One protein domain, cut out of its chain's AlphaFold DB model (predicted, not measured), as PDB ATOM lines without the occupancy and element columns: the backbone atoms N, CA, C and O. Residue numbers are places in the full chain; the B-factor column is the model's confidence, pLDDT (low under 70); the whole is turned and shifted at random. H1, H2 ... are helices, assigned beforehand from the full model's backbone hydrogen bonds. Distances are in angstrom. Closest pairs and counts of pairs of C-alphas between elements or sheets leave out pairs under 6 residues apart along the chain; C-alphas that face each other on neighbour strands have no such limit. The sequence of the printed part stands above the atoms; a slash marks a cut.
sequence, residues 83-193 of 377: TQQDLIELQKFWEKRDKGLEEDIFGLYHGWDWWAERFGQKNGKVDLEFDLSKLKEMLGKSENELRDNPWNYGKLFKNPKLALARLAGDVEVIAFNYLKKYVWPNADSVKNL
ATOM      1  N   THR A  83     223.839 196.657 202.098       91.00
ATOM      2  CA  THR A  83     224.956 197.494 201.655       91.00
ATOM      3  C   THR A  83     225.473 198.374 202.796       91.00
ATOM      4  O   THR A  83     224.808 198.592 203.808       91.00
ATOM      5  N   GLN A  84     226.682 198.919 202.640       91.38
ATOM      6  CA  GLN A  84     227.204 199.901 203.596       91.38
ATOM      7  C   GLN A  84     226.323 201.161 203.652       91.38
ATOM      8  O   GLN A  84     226.183 201.769 204.713       91.38
ATOM      9  N   GLN A  85     225.726 201.539 202.520       92.50
ATOM     10  CA  GLN A  85     224.826 202.680 202.441       92.50
ATOM     11  C   GLN A  85     223.549 202.433 203.255       92.50
ATOM     12  O   GLN A  85     223.161 203.315 204.017       92.50
ATOM     13  N   ASP A  86     222.977 201.226 203.194       92.19
ATOM     14  CA  ASP A  86     221.791 200.860 203.985       92.19
ATOM     15  C   ASP A  86     222.050 201.012 205.490       92.19
ATOM     16  O   ASP A  86     221.221 201.550 206.220       92.19
ATOM     17  N   LEU A  87     223.231 200.602 205.966       91.88
ATOM     18  CA  LEU A  87     223.622 200.750 207.374       91.88
ATOM     19  C   LEU A  87     223.767 202.219 207.792       91.88
ATOM     20  O   LEU A  87     223.352 202.595 208.889       91.88
ATOM     21  N   ILE A  88     224.343 203.055 206.921       92.00
ATOM     22  CA  ILE A  88     224.489 204.498 207.160       92.00
ATOM     23  C   ILE A  88     223.115 205.172 207.207       92.00
ATOM     24  O   ILE A  88     222.868 206.017 208.071       92.00
ATOM     25  N   GLU A  89     222.224 204.829 206.281       93.31
ATOM     26  CA  GLU A  89     220.868 205.374 206.231       93.31
ATOM     27  C   GLU A  89     220.032 204.917 207.421       93.31
ATOM     28  O   GLU A  89     219.372 205.751 208.041       93.31
ATOM     29  N   LEU A  90     220.140 203.646 207.818       92.69
ATOM     30  CA  LEU A  90     219.491 203.116 209.013       92.69
ATOM     31  C   LEU A  90     219.959 203.839 210.281       92.69
ATOM     32  O   LEU A  90     219.135 204.204 211.116       92.69
ATOM     33  N   GLN A  91     221.263 204.102 210.411       93.44
ATOM     34  CA  GLN A  91     221.788 204.861 211.545       93.44
ATOM     35  C   GLN A  91     221.248 206.300 211.557       93.44
ATOM     36  O   GLN A  91     220.764 206.765 212.585       93.44
ATOM     37  N   LYS A  92     221.252 206.995 210.411       93.62
ATOM     38  CA  LYS A  92     220.690 208.356 210.294       93.62
ATOM     39  C   LYS A  92     219.191 208.394 210.590       93.62
ATOM     40  O   LYS A  92     218.706 209.360 211.178       93.62
ATOM     41  N   PHE A  93     218.456 207.377 210.147       94.25
ATOM     42  CA  PHE A  93     217.036 207.222 210.435       94.25
ATOM     43  C   PHE A  93     216.816 207.042 211.939       94.25
ATOM     44  O   PHE A  93     216.027 207.777 212.531       94.25
ATOM     45  N   TRP A  94     217.580 206.147 212.571       93.94
ATOM     46  CA  TRP A  94     217.521 205.916 214.011       93.94
ATOM     47  C   TRP A  94     217.844 207.179 214.815       93.94
ATOM     48  O   TRP A  94     217.074 207.539 215.698       93.94
ATOM     49  N   GLU A  95     218.903 207.921 214.487       92.31
ATOM     50  CA  GLU A  95     219.263 209.180 215.171       92.31
ATOM     51  C   GLU A  95     218.116 210.219 215.119       92.31
ATOM     52  O   GLU A  95     217.871 210.980 216.067       92.31
ATOM     53  N   LYS A  96     217.360 210.228 214.013       93.44
ATOM     54  CA  LYS A  96     216.216 211.125 213.779       93.44
ATOM     55  C   LYS A  96     214.876 210.591 214.282       93.44
ATOM     56  O   LYS A  96     213.915 211.353 214.222       93.44
ATOM     57  N   ARG A  97     214.811 209.363 214.813       94.50
ATOM     58  CA  ARG A  97     213.572 208.731 215.311       94.50
ATOM     59  C   ARG A  97     212.789 209.649 216.240       94.50
ATOM     60  O   ARG A  97     213.391 210.428 216.974       94.50
ATOM     61  N   ASP A  98     211.475 209.543 216.256       94.06
ATOM     62  CA  ASP A  98     210.658 210.189 217.276       94.06
ATOM     63  C   ASP A  98     210.318 209.207 218.407       94.06
ATOM     64  O   ASP A  98     210.682 208.030 218.375       94.06
ATOM     65  N   LYS A  99     209.642 209.715 219.441       92.50
ATOM     66  CA  LYS A  99     209.200 208.890 220.567       92.50
ATOM     67  C   LYS A  99     208.161 207.846 220.140       92.50
ATOM     68  O   LYS A  99     208.162 206.760 220.700       92.50
ATOM     69  N   GLY A 100     207.311 208.156 219.156       93.75
ATOM     70  CA  GLY A 100     206.290 207.226 218.662       93.75
ATOM     71  C   GLY A 100     206.922 205.959 218.090       93.75
ATOM     72  O   GLY A 100     206.565 204.856 218.486       93.75
ATOM     73  N   LEU A 101     207.959 206.114 217.263       94.12
ATOM     74  CA  LEU A 101     208.729 204.987 216.751       94.12
ATOM     75  C   LEU A 101     209.452 204.214 217.865       94.12
ATOM     76  O   LEU A 101     209.547 202.988 217.802       94.12
ATOM     77  N   GLU A 102     209.975 204.900 218.887       93.62
ATOM     78  CA  GLU A 102     210.552 204.218 220.051       93.62
ATOM     79  C   GLU A 102     209.498 203.414 220.814       93.62
ATOM     80  O   GLU A 102     209.780 202.286 221.198       93.62
ATOM     81  N   GLU A 103     208.296 203.951 221.026       93.19
ATOM     82  CA  GLU A 103     207.188 203.240 221.671       93.19
ATOM     83  C   GLU A 103     206.762 202.009 220.862       93.19
ATOM     84  O   GLU A 103     206.603 200.938 221.448       93.19
ATOM     85  N   ASP A 104     206.678 202.128 219.534       91.50
ATOM     86  CA  ASP A 104     206.356 201.015 218.638       91.50
ATOM     87  C   ASP A 104     207.422 199.914 218.688       91.50
ATOM     88  O   ASP A 104     207.098 198.738 218.847       91.50
ATOM     89  N   ILE A 105     208.705 200.273 218.573       89.62
ATOM     90  CA  ILE A 105     209.806 199.299 218.523       89.62
ATOM     91  C   ILE A 105     210.084 198.711 219.902       89.62
ATOM     92  O   ILE A 105     210.187 197.492 220.053       89.62
ATOM     93  N   PHE A 106     210.243 199.558 220.916       90.31
ATOM     94  CA  PHE A 106     210.546 199.099 222.264       90.31
ATOM     95  C   PHE A 106     209.370 198.344 222.861       90.31
ATOM     96  O   PHE A 106     209.610 197.305 223.478       90.31
ATOM     97  N   GLY A 107     208.134 198.780 222.595       85.12
ATOM     98  CA  GLY A 107     206.902 198.150 223.068       85.12
ATOM     99  C   GLY A 107     206.727 196.689 222.646       85.12
ATOM    100  O   GLY A 107     206.052 195.944 223.354       85.12
ATOM    101  N   LEU A 108     207.397 196.235 221.577       82.25
ATOM    102  CA  LEU A 108     207.473 194.808 221.214       82.25
ATOM    103  C   LEU A 108     208.169 193.948 222.284       82.25
ATOM    104  O   LEU A 108     208.005 192.728 222.301       82.25
ATOM    105  N   TYR A 109     208.956 194.576 223.156       83.06
ATOM    106  CA  TYR A 109     209.796 193.937 224.163       83.06
ATOM    107  C   TYR A 109     209.411 194.388 225.577       83.06
ATOM    108  O   TYR A 109     208.933 193.590 226.380       83.06
ATOM    109  N   HIS A 110     209.584 195.682 225.859       85.75
ATOM    110  CA  HIS A 110     209.218 196.349 227.112       85.75
ATOM    111  C   HIS A 110     208.678 197.743 226.820       85.75
ATOM    112  O   HIS A 110     209.091 198.381 225.859       85.75
ATOM    113  N   GLY A 111     207.825 198.275 227.694       88.56
ATOM    114  CA  GLY A 111     207.377 199.663 227.567       88.56
ATOM    115  C   GLY A 111     208.549 200.655 227.520       88.56
ATOM    116  O   GLY A 111     209.599 200.417 228.120       88.56
ATOM    117  N   TRP A 112     208.358 201.780 226.830       93.00
ATOM    118  CA  TRP A 112     209.375 202.823 226.644       93.00
ATOM    119  C   TRP A 112     210.061 203.247 227.957       93.00
ATOM    120  O   TRP A 112     211.287 203.352 228.012       93.00
ATOM    121  N   ASP A 113     209.293 203.382 229.043       93.12
ATOM    122  CA  ASP A 113     209.805 203.773 230.364       93.12
ATOM    123  C   ASP A 113     210.875 202.814 230.906       93.12
ATOM    124  O   ASP A 113     211.858 203.249 231.505       93.12
ATOM    125  N   TRP A 114     210.735 201.510 230.650       91.94
ATOM    126  CA  TRP A 114     211.705 200.496 231.078       91.94
ATOM    127  C   TRP A 114     213.076 200.713 230.427       91.94
ATOM    128  O   TRP A 114     214.121 200.522 231.064       91.94
ATOM    129  N   TRP A 115     213.074 201.121 229.155       91.44
ATOM    130  CA  TRP A 115     214.277 201.435 228.389       91.44
ATOM    131  C   TRP A 115     214.866 202.772 228.823       91.44
ATOM    132  O   TRP A 115     216.071 202.857 229.069       91.44
ATOM    133  N   ALA A 116     214.023 203.788 228.997       92.94
ATOM    134  CA  ALA A 116     214.423 205.101 229.485       92.94
ATOM    135  C   ALA A 116     215.070 205.034 230.882       92.94
ATOM    136  O   ALA A 116     216.081 205.689 231.126       92.94
ATOM    137  N   GLU A 117     214.557 204.197 231.787       91.75
ATOM    138  CA  GLU A 117     215.157 203.945 233.105       91.75
ATOM    139  C   GLU A 117     216.579 203.360 232.977       91.75
ATOM    140  O   GLU A 117     217.539 203.801 233.627       91.75
ATOM    141  N   ARG A 118     216.747 202.372 232.090       88.00
ATOM    142  CA  ARG A 118     218.006 201.629 231.928       88.00
ATOM    143  C   ARG A 118     219.074 202.415 231.196       88.00
ATOM    144  O   ARG A 118     220.212 202.470 231.668       88.00
ATOM    145  N   PHE A 119     218.722 203.052 230.091       89.62
ATOM    146  CA  PHE A 119     219.676 203.735 229.221       89.62
ATOM    147  C   PHE A 119     219.751 205.240 229.501       89.62
ATOM    148  O   PHE A 119     220.795 205.844 229.275       89.62
ATOM    149  N   GLY A 120     218.733 205.823 230.132       92.69
ATOM    150  CA  GLY A 120     218.601 207.268 230.292       92.69
ATOM    151  C   GLY A 120     217.816 207.886 229.137       92.69
ATOM    152  O   GLY A 120     217.348 207.186 228.236       92.69
ATOM    153  N   GLN A 121     217.675 209.208 229.176       93.56
ATOM    154  CA  GLN A 121     216.933 209.968 228.175       93.56
ATOM    155  C   GLN A 121     217.784 211.098 227.604       93.56
ATOM    156  O   GLN A 121     218.534 211.753 228.331       93.56
ATOM    157  N   LYS A 122     217.620 211.363 226.309       91.56
ATOM    158  CA  LYS A 122     218.268 212.456 225.588       91.56
ATOM    159  C   LYS A 122     217.282 213.064 224.599       91.56
ATOM    160  O   LYS A 122     216.786 212.379 223.714       91.56
ATOM    161  N   ASN A 123     217.002 214.360 224.741       90.25
ATOM    162  CA  ASN A 123     216.092 215.107 223.859       90.25
ATOM    163  C   ASN A 123     214.703 214.447 223.693       90.25
ATOM    164  O   ASN A 123     214.174 214.391 222.586       90.25
ATOM    165  N   GLY A 124     214.135 213.914 224.783       89.25
ATOM    166  CA  GLY A 124     212.823 213.251 224.771       89.25
ATOM    167  C   GLY A 124     212.809 211.831 224.193       89.25
ATOM    168  O   GLY A 124     211.731 211.284 223.986       89.25
ATOM    169  N   LYS A 125     213.986 211.243 223.944       92.94
ATOM    170  CA  LYS A 125     214.183 209.880 223.428       92.94
ATOM    171  C   LYS A 125     214.978 209.041 224.422       92.94
ATOM    172  O   LYS A 125     215.678 209.607 225.266       92.94
ATOM    173  N   VAL A 126     214.941 207.718 224.308       93.50
ATOM    174  CA  VAL A 126     215.869 206.842 225.040       93.50
ATOM    175  C   VAL A 126     217.293 207.101 224.546       93.50
ATOM    176  O   VAL A 126     217.536 207.146 223.342       93.50
ATOM    177  N   ASP A 127     218.252 207.268 225.459       94.06
ATOM    178  CA  ASP A 127     219.661 207.534 225.121       94.06
ATOM    179  C   ASP A 127     220.383 206.251 224.669       94.06
ATOM    180  O   ASP A 127     221.265 205.721 225.343       94.06
ATOM    181  N   LEU A 128     219.948 205.696 223.541       91.31
ATOM    182  CA  LEU A 128     220.487 204.485 222.938       91.31
ATOM    183  C   LEU A 128     220.715 204.733 221.450       91.31
ATOM    184  O   LEU A 128     219.783 204.691 220.653       91.31
ATOM    185  N   GLU A 129     221.965 204.980 221.079       92.19
ATOM    186  CA  GLU A 129     222.369 205.126 219.681       92.19
ATOM    187  C   GLU A 129     223.251 203.950 219.254       92.19
ATOM    188  O   GLU A 129     223.938 203.335 220.077       92.19
ATOM    189  N   PHE A 130     223.267 203.662 217.954       91.06
ATOM    190  CA  PHE A 130     224.062 202.579 217.377       91.06
ATOM    191  C   PHE A 130     225.157 203.126 216.458       91.06
ATOM    192  O   PHE A 130     224.982 204.159 215.816       91.06
ATOM    193  N   ASP A 131     226.288 202.429 216.393       91.06
ATOM    194  CA  ASP A 131     227.303 202.623 215.360       91.06
ATOM    195  C   ASP A 131     227.349 201.388 214.470       91.06
ATOM    196  O   ASP A 131     227.925 200.359 214.830       91.06
ATOM    197  N   LEU A 132     226.702 201.482 213.312       90.81
ATOM    198  CA  LEU A 132     226.627 200.373 212.362       90.81
ATOM    199  C   LEU A 132     227.705 200.471 211.278       90.81
ATOM    200  O   LEU A 132     227.778 199.610 210.402       90.81
ATOM    201  N   SER A 133     228.568 201.491 211.341       88.00
ATOM    202  CA  SER A 133     229.520 201.818 210.275       88.00
ATOM    203  C   SER A 133     230.494 200.683 209.952       88.00
ATOM    204  O   SER A 133     230.898 200.544 208.802       88.00
ATOM    205  N   LYS A 134     230.833 199.842 210.932       90.50
ATOM    206  CA  LYS A 134     231.755 198.709 210.764       90.50
ATOM    207  C   LYS A 134     231.076 197.341 210.742       90.50
ATOM    208  O   LYS A 134     231.758 196.318 210.680       90.50
ATOM    209  N   LEU A 135     229.742 197.287 210.754       89.50
ATOM    210  CA  LEU A 135     229.029 196.011 210.740       89.50
ATOM    211  C   LEU A 135     229.301 195.235 209.442       89.50
ATOM    212  O   LEU A 135     229.519 194.027 209.487       89.50
ATOM    213  N   LYS A 136     229.365 195.925 208.295       90.00
ATOM    214  CA  LYS A 136     229.693 195.290 207.010       90.00
ATOM    215  C   LYS A 136     231.116 194.734 206.984       90.00
ATOM    216  O   LYS A 136     231.326 193.647 206.454       90.00
ATOM    217  N   GLU A 137     232.066 195.452 207.583       91.38
ATOM    218  CA  GLU A 137     233.446 194.983 207.738       91.38
ATOM    219  C   GLU A 137     233.474 193.671 208.529       91.38
ATOM    220  O   GLU A 137     234.076 192.710 208.064       91.38
ATOM    221  N   MET A 138     232.763 193.606 209.662       90.75
ATOM    222  CA  MET A 138     232.652 192.395 210.484       90.75
ATOM    223  C   MET A 138     232.001 191.234 209.721       90.75
ATOM    224  O   MET A 138     232.521 190.123 209.745       90.75
ATOM    225  N   LEU A 139     230.888 191.478 209.020       88.75
ATOM    226  CA  LEU A 139     230.184 190.455 208.232       88.75
ATOM    227  C   LEU A 139     231.033 189.915 207.070       88.75
ATOM    228  O   LEU A 139     230.844 188.779 206.644       88.75
ATOM    229  N   GLY A 140     231.995 190.695 206.575       88.81
ATOM    230  CA  GLY A 140     232.940 190.259 205.546       88.81
ATOM    231  C   GLY A 140     234.045 189.319 206.046       88.81
ATOM    232  O   GLY A 140     234.808 188.809 205.230       88.81
ATOM    233  N   LYS A 141     234.161 189.085 207.359       91.56
ATOM    234  CA  LYS A 141     235.263 188.312 207.951       91.56
ATOM    235  C   LYS A 141     234.991 186.830 207.966       91.56
ATOM    236  O   LYS A 141     233.893 186.405 208.298       91.56
ATOM    237  N   SER A 142     236.011 186.035 207.677       89.56
ATOM    238  CA  SER A 142     235.954 184.592 207.885       89.56
ATOM    239  C   SER A 142     235.853 184.236 209.373       89.56
ATOM    240  O   SER A 142     236.208 185.014 210.261       89.56
ATOM    241  N   GLU A 143     235.411 183.012 209.651       88.44
ATOM    242  CA  GLU A 143     235.337 182.479 211.012       88.44
ATOM    243  C   GLU A 143     236.707 182.487 211.716       88.44
ATOM    244  O   GLU A 143     236.810 182.869 212.880       88.44
ATOM    245  N   ASN A 144     237.776 182.136 210.990       90.56
ATOM    246  CA  ASN A 144     239.143 182.161 211.512       90.56
ATOM    247  C   ASN A 144     239.581 183.587 211.875       90.56
ATOM    248  O   ASN A 144     240.155 183.794 212.940       90.56
ATOM    249  N   GLU A 145     239.273 184.582 211.035       92.56
ATOM    250  CA  GLU A 145     239.583 185.981 211.347       92.56
ATOM    251  C   GLU A 145     238.835 186.466 212.590       92.56
ATOM    252  O   GLU A 145     239.431 187.139 213.428       92.56
ATOM    253  N   LEU A 146     237.553 186.120 212.740       90.94
ATOM    254  CA  LEU A 146     236.783 186.463 213.936       90.94
ATOM    255  C   LEU A 146     237.327 185.787 215.191       90.94
ATOM    256  O   LEU A 146     237.405 186.412 216.249       90.94
ATOM    257  N   ARG A 147     237.703 184.514 215.081       92.00
ATOM    258  CA  ARG A 147     238.261 183.730 216.177       92.00
ATOM    259  C   ARG A 147     239.592 184.297 216.649       92.00
ATOM    260  O   ARG A 147     239.747 184.564 217.842       92.00
ATOM    261  N   ASP A 148     240.518 184.521 215.725       92.25
ATOM    262  CA  ASP A 148     241.925 184.748 216.053       92.25
ATOM    263  C   ASP A 148     242.273 186.231 216.244       92.25
ATOM    264  O   ASP A 148     243.166 186.543 217.030       92.25
ATOM    265  N   ASN A 149     241.535 187.158 215.622       92.81
ATOM    266  CA  ASN A 149     241.815 188.592 215.747       92.81
ATOM    267  C   ASN A 149     240.997 189.255 216.866       92.81
ATOM    268  O   ASN A 149     239.837 188.889 217.087       92.81
ATOM    269  N   PRO A 150     241.551 190.252 217.578       90.00
ATOM    270  CA  PRO A 150     240.802 191.017 218.569       90.00
ATOM    271  C   PRO A 150     239.669 191.818 217.914       90.00
ATOM    272  O   PRO A 150     239.715 192.149 216.730       90.00
ATOM    273  N   TRP A 151     238.654 192.160 218.708       91.44
ATOM    274  CA  TRP A 151     237.574 193.029 218.255       91.44
ATOM    275  C   TRP A 151     238.112 194.421 217.896       91.44
ATOM    276  O   TRP A 151     238.712 195.100 218.727       91.44
ATOM    277  N   ASN A 152     237.886 194.850 216.654       91.75
ATOM    278  CA  ASN A 152     238.312 196.152 216.127       91.75
ATOM    279  C   ASN A 152     237.190 196.886 215.355       91.75
ATOM    280  O   ASN A 152     237.416 197.940 214.745       91.75
ATOM    281  N   TYR A 153     235.958 196.373 215.439       90.56
ATOM    282  CA  TYR A 153     234.778 196.894 214.737       90.56
ATOM    283  C   TYR A 153     234.105 198.066 215.470       90.56
ATOM    284  O   TYR A 153     232.994 198.467 215.145       90.56
ATOM    285  N   GLY A 154     234.808 198.678 216.425       87.56
ATOM    286  CA  GLY A 154     234.369 199.894 217.101       87.56
ATOM    287  C   GLY A 154     233.327 199.656 218.191       87.56
ATOM    288  O   GLY A 154     233.132 198.541 218.671       87.56
ATOM    289  N   LYS A 155     232.696 200.751 218.618       90.56
ATOM    290  CA  LYS A 155     231.736 200.789 219.723       90.56
ATOM    291  C   LYS A 155     230.321 200.734 219.162       90.56
ATOM    292  O   LYS A 155     229.794 201.776 218.778       90.56
ATOM    293  N   LEU A 156     229.718 199.545 219.124       88.19
ATOM    294  CA  LEU A 156     228.407 199.331 218.495       88.19
ATOM    295  C   LEU A 156     227.289 200.135 219.156       88.19
ATOM    296  O   LEU A 156     226.338 200.519 218.486       88.19
ATOM    297  N   PHE A 157     227.402 200.397 220.458       89.00
ATOM    298  CA  PHE A 157     226.392 201.125 221.223       89.00
ATOM    299  C   PHE A 157     226.965 202.435 221.762       89.00
ATOM    300  O   PHE A 157     228.017 202.456 222.408       89.00
ATOM    301  N   LYS A 158     226.272 203.552 221.571       88.12
ATOM    302  CA  LYS A 158     226.643 204.846 222.153       88.12
ATOM    303  C   LYS A 158     225.632 205.194 223.241       88.12
ATOM    304  O   LYS A 158     224.452 205.380 222.976       88.12
ATOM    305  N   ASN A 159     226.135 205.242 224.471       89.81
ATOM    306  CA  ASN A 159     225.395 205.602 225.673       89.81
ATOM    307  C   ASN A 159     226.392 206.160 226.720       89.81
ATOM    308  O   ASN A 159     227.478 205.584 226.868       89.81
ATOM    309  N   PRO A 160     226.075 207.238 227.462       85.12
ATOM    310  CA  PRO A 160     226.970 207.823 228.466       85.12
ATOM    311  C   PRO A 160     227.362 206.866 229.598       85.12
ATOM    312  O   PRO A 160     228.513 206.876 230.034       85.12
ATOM    313  N   LYS A 161     226.456 205.982 230.041       84.06
ATOM    314  CA  LYS A 161     226.768 204.962 231.059       84.06
ATOM    315  C   LYS A 161     227.804 203.962 230.531       84.06
ATOM    316  O   LYS A 161     228.720 203.585 231.258       84.06
ATOM    317  N   LEU A 162     227.725 203.593 229.246       84.25
ATOM    318  CA  LEU A 162     228.756 202.775 228.591       84.25
ATOM    319  C   LEU A 162     230.069 203.537 228.385       84.25
ATOM    320  O   LEU A 162     231.134 202.927 228.433       84.25
ATOM    321  N   ALA A 163     230.027 204.853 228.164       84.06
ATOM    322  CA  ALA A 163     231.241 205.661 228.058       84.06
ATOM    323  C   ALA A 163     232.065 205.617 229.356       84.06
ATOM    324  O   ALA A 163     233.281 205.469 229.279       84.06
ATOM    325  N   LEU A 164     231.406 205.645 230.522       81.00
ATOM    326  CA  LEU A 164     232.062 205.464 231.823       81.00
ATOM    327  C   LEU A 164     232.681 204.069 231.967       81.00
ATOM    328  O   LEU A 164     233.841 203.956 232.346       81.00
ATOM    329  N   ALA A 165     231.946 203.010 231.608       82.06
ATOM    330  CA  ALA A 165     232.482 201.645 231.627       82.06
ATOM    331  C   ALA A 165     233.717 201.498 230.718       82.06
ATOM    332  O   ALA A 165     234.685 200.828 231.071       82.06
ATOM    333  N   ARG A 166     233.720 202.200 229.579       84.94
ATOM    334  CA  ARG A 166     234.827 202.204 228.617       84.94
ATOM    335  C   ARG A 166     236.089 202.920 229.086       84.94
ATOM    336  O   ARG A 166     237.130 202.732 228.466       84.94
ATOM    337  N   LEU A 167     236.025 203.694 230.171       82.81
ATOM    338  CA  LEU A 167     237.230 204.207 230.832       82.81
ATOM    339  C   LEU A 167     238.030 203.078 231.497       82.81
ATOM    340  O   LEU A 167     239.242 203.193 231.633       82.81
ATOM    341  N   ALA A 168     237.362 201.987 231.887       80.50
ATOM    342  CA  ALA A 168     237.993 200.827 232.509       80.50
ATOM    343  C   ALA A 168     238.369 199.722 231.500       80.50
ATOM    344  O   ALA A 168     239.184 198.860 231.811       80.50
ATOM    345  N   GLY A 169     237.815 199.718 230.284       84.94
ATOM    346  CA  GLY A 169     238.163 198.718 229.269       84.94
ATOM    347  C   GLY A 169     237.171 198.625 228.115       84.94
ATOM    348  O   GLY A 169     236.089 199.202 228.156       84.94
ATOM    349  N   ASP A 170     237.526 197.880 227.072       89.44
ATOM    350  CA  ASP A 170     236.663 197.701 225.902       89.44
ATOM    351  C   ASP A 170     235.570 196.648 226.173       89.44
ATOM    352  O   ASP A 170     235.839 195.452 226.300       89.44
ATOM    353  N   VAL A 171     234.324 197.117 226.296       90.31
ATOM    354  CA  VAL A 171     233.150 196.287 226.614       90.31
ATOM    355  C   VAL A 171     232.834 195.322 225.473       90.31
ATOM    356  O   VAL A 171     232.495 194.168 225.726       90.31
ATOM    357  N   GLU A 172     232.951 195.778 224.226       90.88
ATOM    358  CA  GLU A 172     232.680 194.978 223.039       90.88
ATOM    359  C   GLU A 172     233.693 193.847 222.868       90.88
ATOM    360  O   GLU A 172     233.288 192.707 222.632       90.88
ATOM    361  N   VAL A 173     234.986 194.130 223.068       92.44
ATOM    362  CA  VAL A 173     236.039 193.100 223.073       92.44
ATOM    363  C   VAL A 173     235.712 192.014 224.095       92.44
ATOM    364  O   VAL A 173     235.725 190.831 223.761       92.44
ATOM    365  N   ILE A 174     235.378 192.405 225.325       92.75
ATOM    366  CA  ILE A 174     235.098 191.467 226.416       92.75
ATOM    367  C   ILE A 174     233.842 190.640 226.125       92.75
ATOM    368  O   ILE A 174     233.862 189.415 226.255       92.75
ATOM    369  N   ALA A 175     232.749 191.280 225.703       90.44
ATOM    370  CA  ALA A 175     231.517 190.582 225.344       90.44
ATOM    371  C   ALA A 175     231.754 189.578 224.203       90.44
ATOM    372  O   ALA A 175     231.272 188.444 224.257       90.44
ATOM    373  N   PHE A 176     232.551 189.959 223.202       92.00
ATOM    374  CA  PHE A 176     232.910 189.073 222.103       92.00
ATOM    375  C   PHE A 176     233.839 187.933 222.545       92.00
ATOM    376  O   PHE A 176     233.678 186.807 222.081       92.00
ATOM    377  N   ASN A 177     234.749 188.159 223.498       93.75
ATOM    378  CA  ASN A 177     235.596 187.106 224.066       93.75
ATOM    379  C   ASN A 177     234.781 186.007 224.766       93.75
ATOM    380  O   ASN A 177     235.097 184.826 224.604       93.75
ATOM    381  N   TYR A 178     233.700 186.357 225.475       91.62
ATOM    382  CA  TYR A 178     232.769 185.357 226.019       91.62
ATOM    383  C   TYR A 178     232.164 184.486 224.911       91.62
ATOM    384  O   TYR A 178     232.111 183.264 225.054       91.62
ATOM    385  N   LEU A 179     231.770 185.090 223.785       89.25
ATOM    386  CA  LEU A 179     231.283 184.346 222.622       89.25
ATOM    387  C   LEU A 179     232.379 183.444 222.034       89.25
ATOM    388  O   LEU A 179     232.130 182.261 221.804       89.25
ATOM    389  N   LYS A 180     233.606 183.956 221.862       91.50
ATOM    390  CA  LYS A 180     234.749 183.173 221.365       91.50
ATOM    391  C   LYS A 180     235.012 181.931 222.208       91.50
ATOM    392  O   LYS A 180     235.171 180.851 221.648       91.50
ATOM    393  N   LYS A 181     235.029 182.070 223.540       90.31
ATOM    394  CA  LYS A 181     235.233 180.952 224.479       90.31
ATOM    395  C   LYS A 181     234.206 179.836 224.293       90.31
ATOM    396  O   LYS A 181     234.539 178.675 224.509       90.31
ATOM    397  N   TYR A 182     232.985 180.172 223.891       87.00
ATOM    398  CA  TYR A 182     231.932 179.193 223.651       87.00
ATOM    399  C   TYR A 182     231.998 178.563 222.262       87.00
ATOM    400  O   TYR A 182     231.871 177.349 222.140       87.00
ATOM    401  N   VAL A 183     232.192 179.377 221.221       86.06
ATOM    402  CA  VAL A 183     232.167 178.905 219.829       86.06
ATOM    403  C   VAL A 183     233.460 178.160 219.474       86.06
ATOM    404  O   VAL A 183     233.413 177.127 218.811       86.06
ATOM    405  N   TRP A 184     234.611 178.627 219.968       89.44
ATOM    406  CA  TRP A 184     235.938 178.080 219.651       89.44
ATOM    407  C   TRP A 184     236.765 177.736 220.902       89.44
ATOM    408  O   TRP A 184     237.909 178.180 221.023       89.44
ATOM    409  N   PRO A 185     236.252 176.911 221.835       87.44
ATOM    410  CA  PRO A 185     236.896 176.658 223.130       87.44
ATOM    411  C   PRO A 185     238.305 176.056 223.009       87.44
ATOM    412  O   PRO A 185     239.142 176.240 223.889       87.44
ATOM    413  N   ASN A 186     238.570 175.339 221.913       88.31
ATOM    414  CA  ASN A 186     239.808 174.591 221.703       88.31
ATOM    415  C   ASN A 186     240.873 175.351 220.899       88.31
ATOM    416  O   ASN A 186     241.978 174.831 220.752       88.31
ATOM    417  N   ALA A 187     240.571 176.542 220.378       89.81
ATOM    418  CA  ALA A 187     241.538 177.323 219.614       89.81
ATOM    419  C   ALA A 187     242.573 177.975 220.535       89.81
ATOM    420  O   ALA A 187     242.226 178.508 221.588       89.81
ATOM    421  N   ASP A 188     243.846 177.960 220.144       91.25
ATOM    422  CA  ASP A 188     244.934 178.421 221.016       91.25
ATOM    423  C   ASP A 188     244.865 179.927 221.305       91.25
ATOM    424  O   ASP A 188     245.099 180.353 222.437       91.25
ATOM    425  N   SER A 189     244.424 180.722 220.324       90.75
ATOM    426  CA  SER A 189     244.109 182.151 220.481       90.75
ATOM    427  C   SER A 189     243.033 182.402 221.549       90.75
ATOM    428  O   SER A 189     243.085 183.395 222.273       90.75
ATOM    429  N   VAL A 190     242.084 181.474 221.692       90.75
ATOM    430  CA  VAL A 190     240.932 181.575 222.593       90.75
ATOM    431  C   VAL A 190     241.239 181.011 223.979       90.75
ATOM    432  O   VAL A 190     240.779 181.565 224.980       90.75
ATOM    433  N   LYS A 191     242.053 179.953 224.090       89.69
ATOM    434  CA  LYS A 191     242.464 179.371 225.384       89.69
ATOM    435  C   LYS A 191     243.117 180.406 226.299       89.69
ATOM    436  O   LYS A 191     242.804 180.428 227.486       89.69
ATOM    437  N   ASN A 192     243.914 181.309 225.731       88.75
ATOM    438  CA  ASN A 192     244.648 182.343 226.468       88.75
ATOM    439  C   ASN A 192     243.791 183.544 226.916       88.75
ATOM    440  O   ASN A 192     244.274 184.386 227.672       88.75
ATOM    441  N   LEU A 193     242.531 183.644 226.473       91.19
ATOM    442  CA  LEU A 193     241.608 184.687 226.935       91.19
ATOM    443  C   LEU A 193     241.286 184.514 228.429       91.19
ATOM    444  O   LEU A 193     241.143 183.384 228.907       91.19
TER     445      LEU A 193
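AT A GLANCE: This is residues 83 to 193 of the 377 residues of an uncharacterized protein of Mycoplasma wenyonii (strain Massachusetts) (UniProt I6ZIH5). Helices gather in two groups at opposite ends of an open, loosely joined model: H1, H2 and H3 at one end, H5, H7 and H8 at the other. The long links H3 to H4 and H5 to H6 run between the groups, with H4 between H1 and H5, and H6 between H3 and H7. The printed part has 111 residues with eight named helices, H1 to H8 in chain order, and no named strand; its class is all helix. The whole is loose, with a radius of gyration of the C-alphas of 16.6 A, and only just elongated, spanning 48 by 31 by 26 A.

HOW THE PARTS SIT: Start at H7, residues 171 to 183, which with residues 177 to 181 alone touches H8, residues 188 to 191; their closest C-alphas, Lys 181 and Val 190, are 6.0 A apart. H8 also touches H5, residues 143 to 148, closest at C-alphas 189 and 148, 5.6 A. H6, residues 160 to 165, is close to H7 but not clearly touching, with C-alphas 165 and 171 closest at 7.4 A. At the other end, H2, residues 99 to 107, and H3, residues 112 to 119, touch only at the corner, about perpendicular at 86 degrees, with C-alphas 103 and 112 closest at 5.4 A. H1, residues 84 to 96, is close to H4, residues 135 to 139, but not clearly touching: C-alphas 84 and 136 are closest, at 6.3 A. Every O i to N i+4 pair is within hydrogen-bond range in H1 to H7; H8 is too short for one.

IN THESE COORDINATES: Find C-alpha 84 at (227.204, 199.901, 203.596); H1 runs 18.7 A from there. H7, also 18.7 A, ends at C-alpha 183, (232.167, 178.905, 219.829).

THE WHOLE: Look to Gly 100 and Asp 188 for the farthest C-alphas, 48.3 A apart. The printed part has no cut, and no printed residue is under 70 in pLDDT.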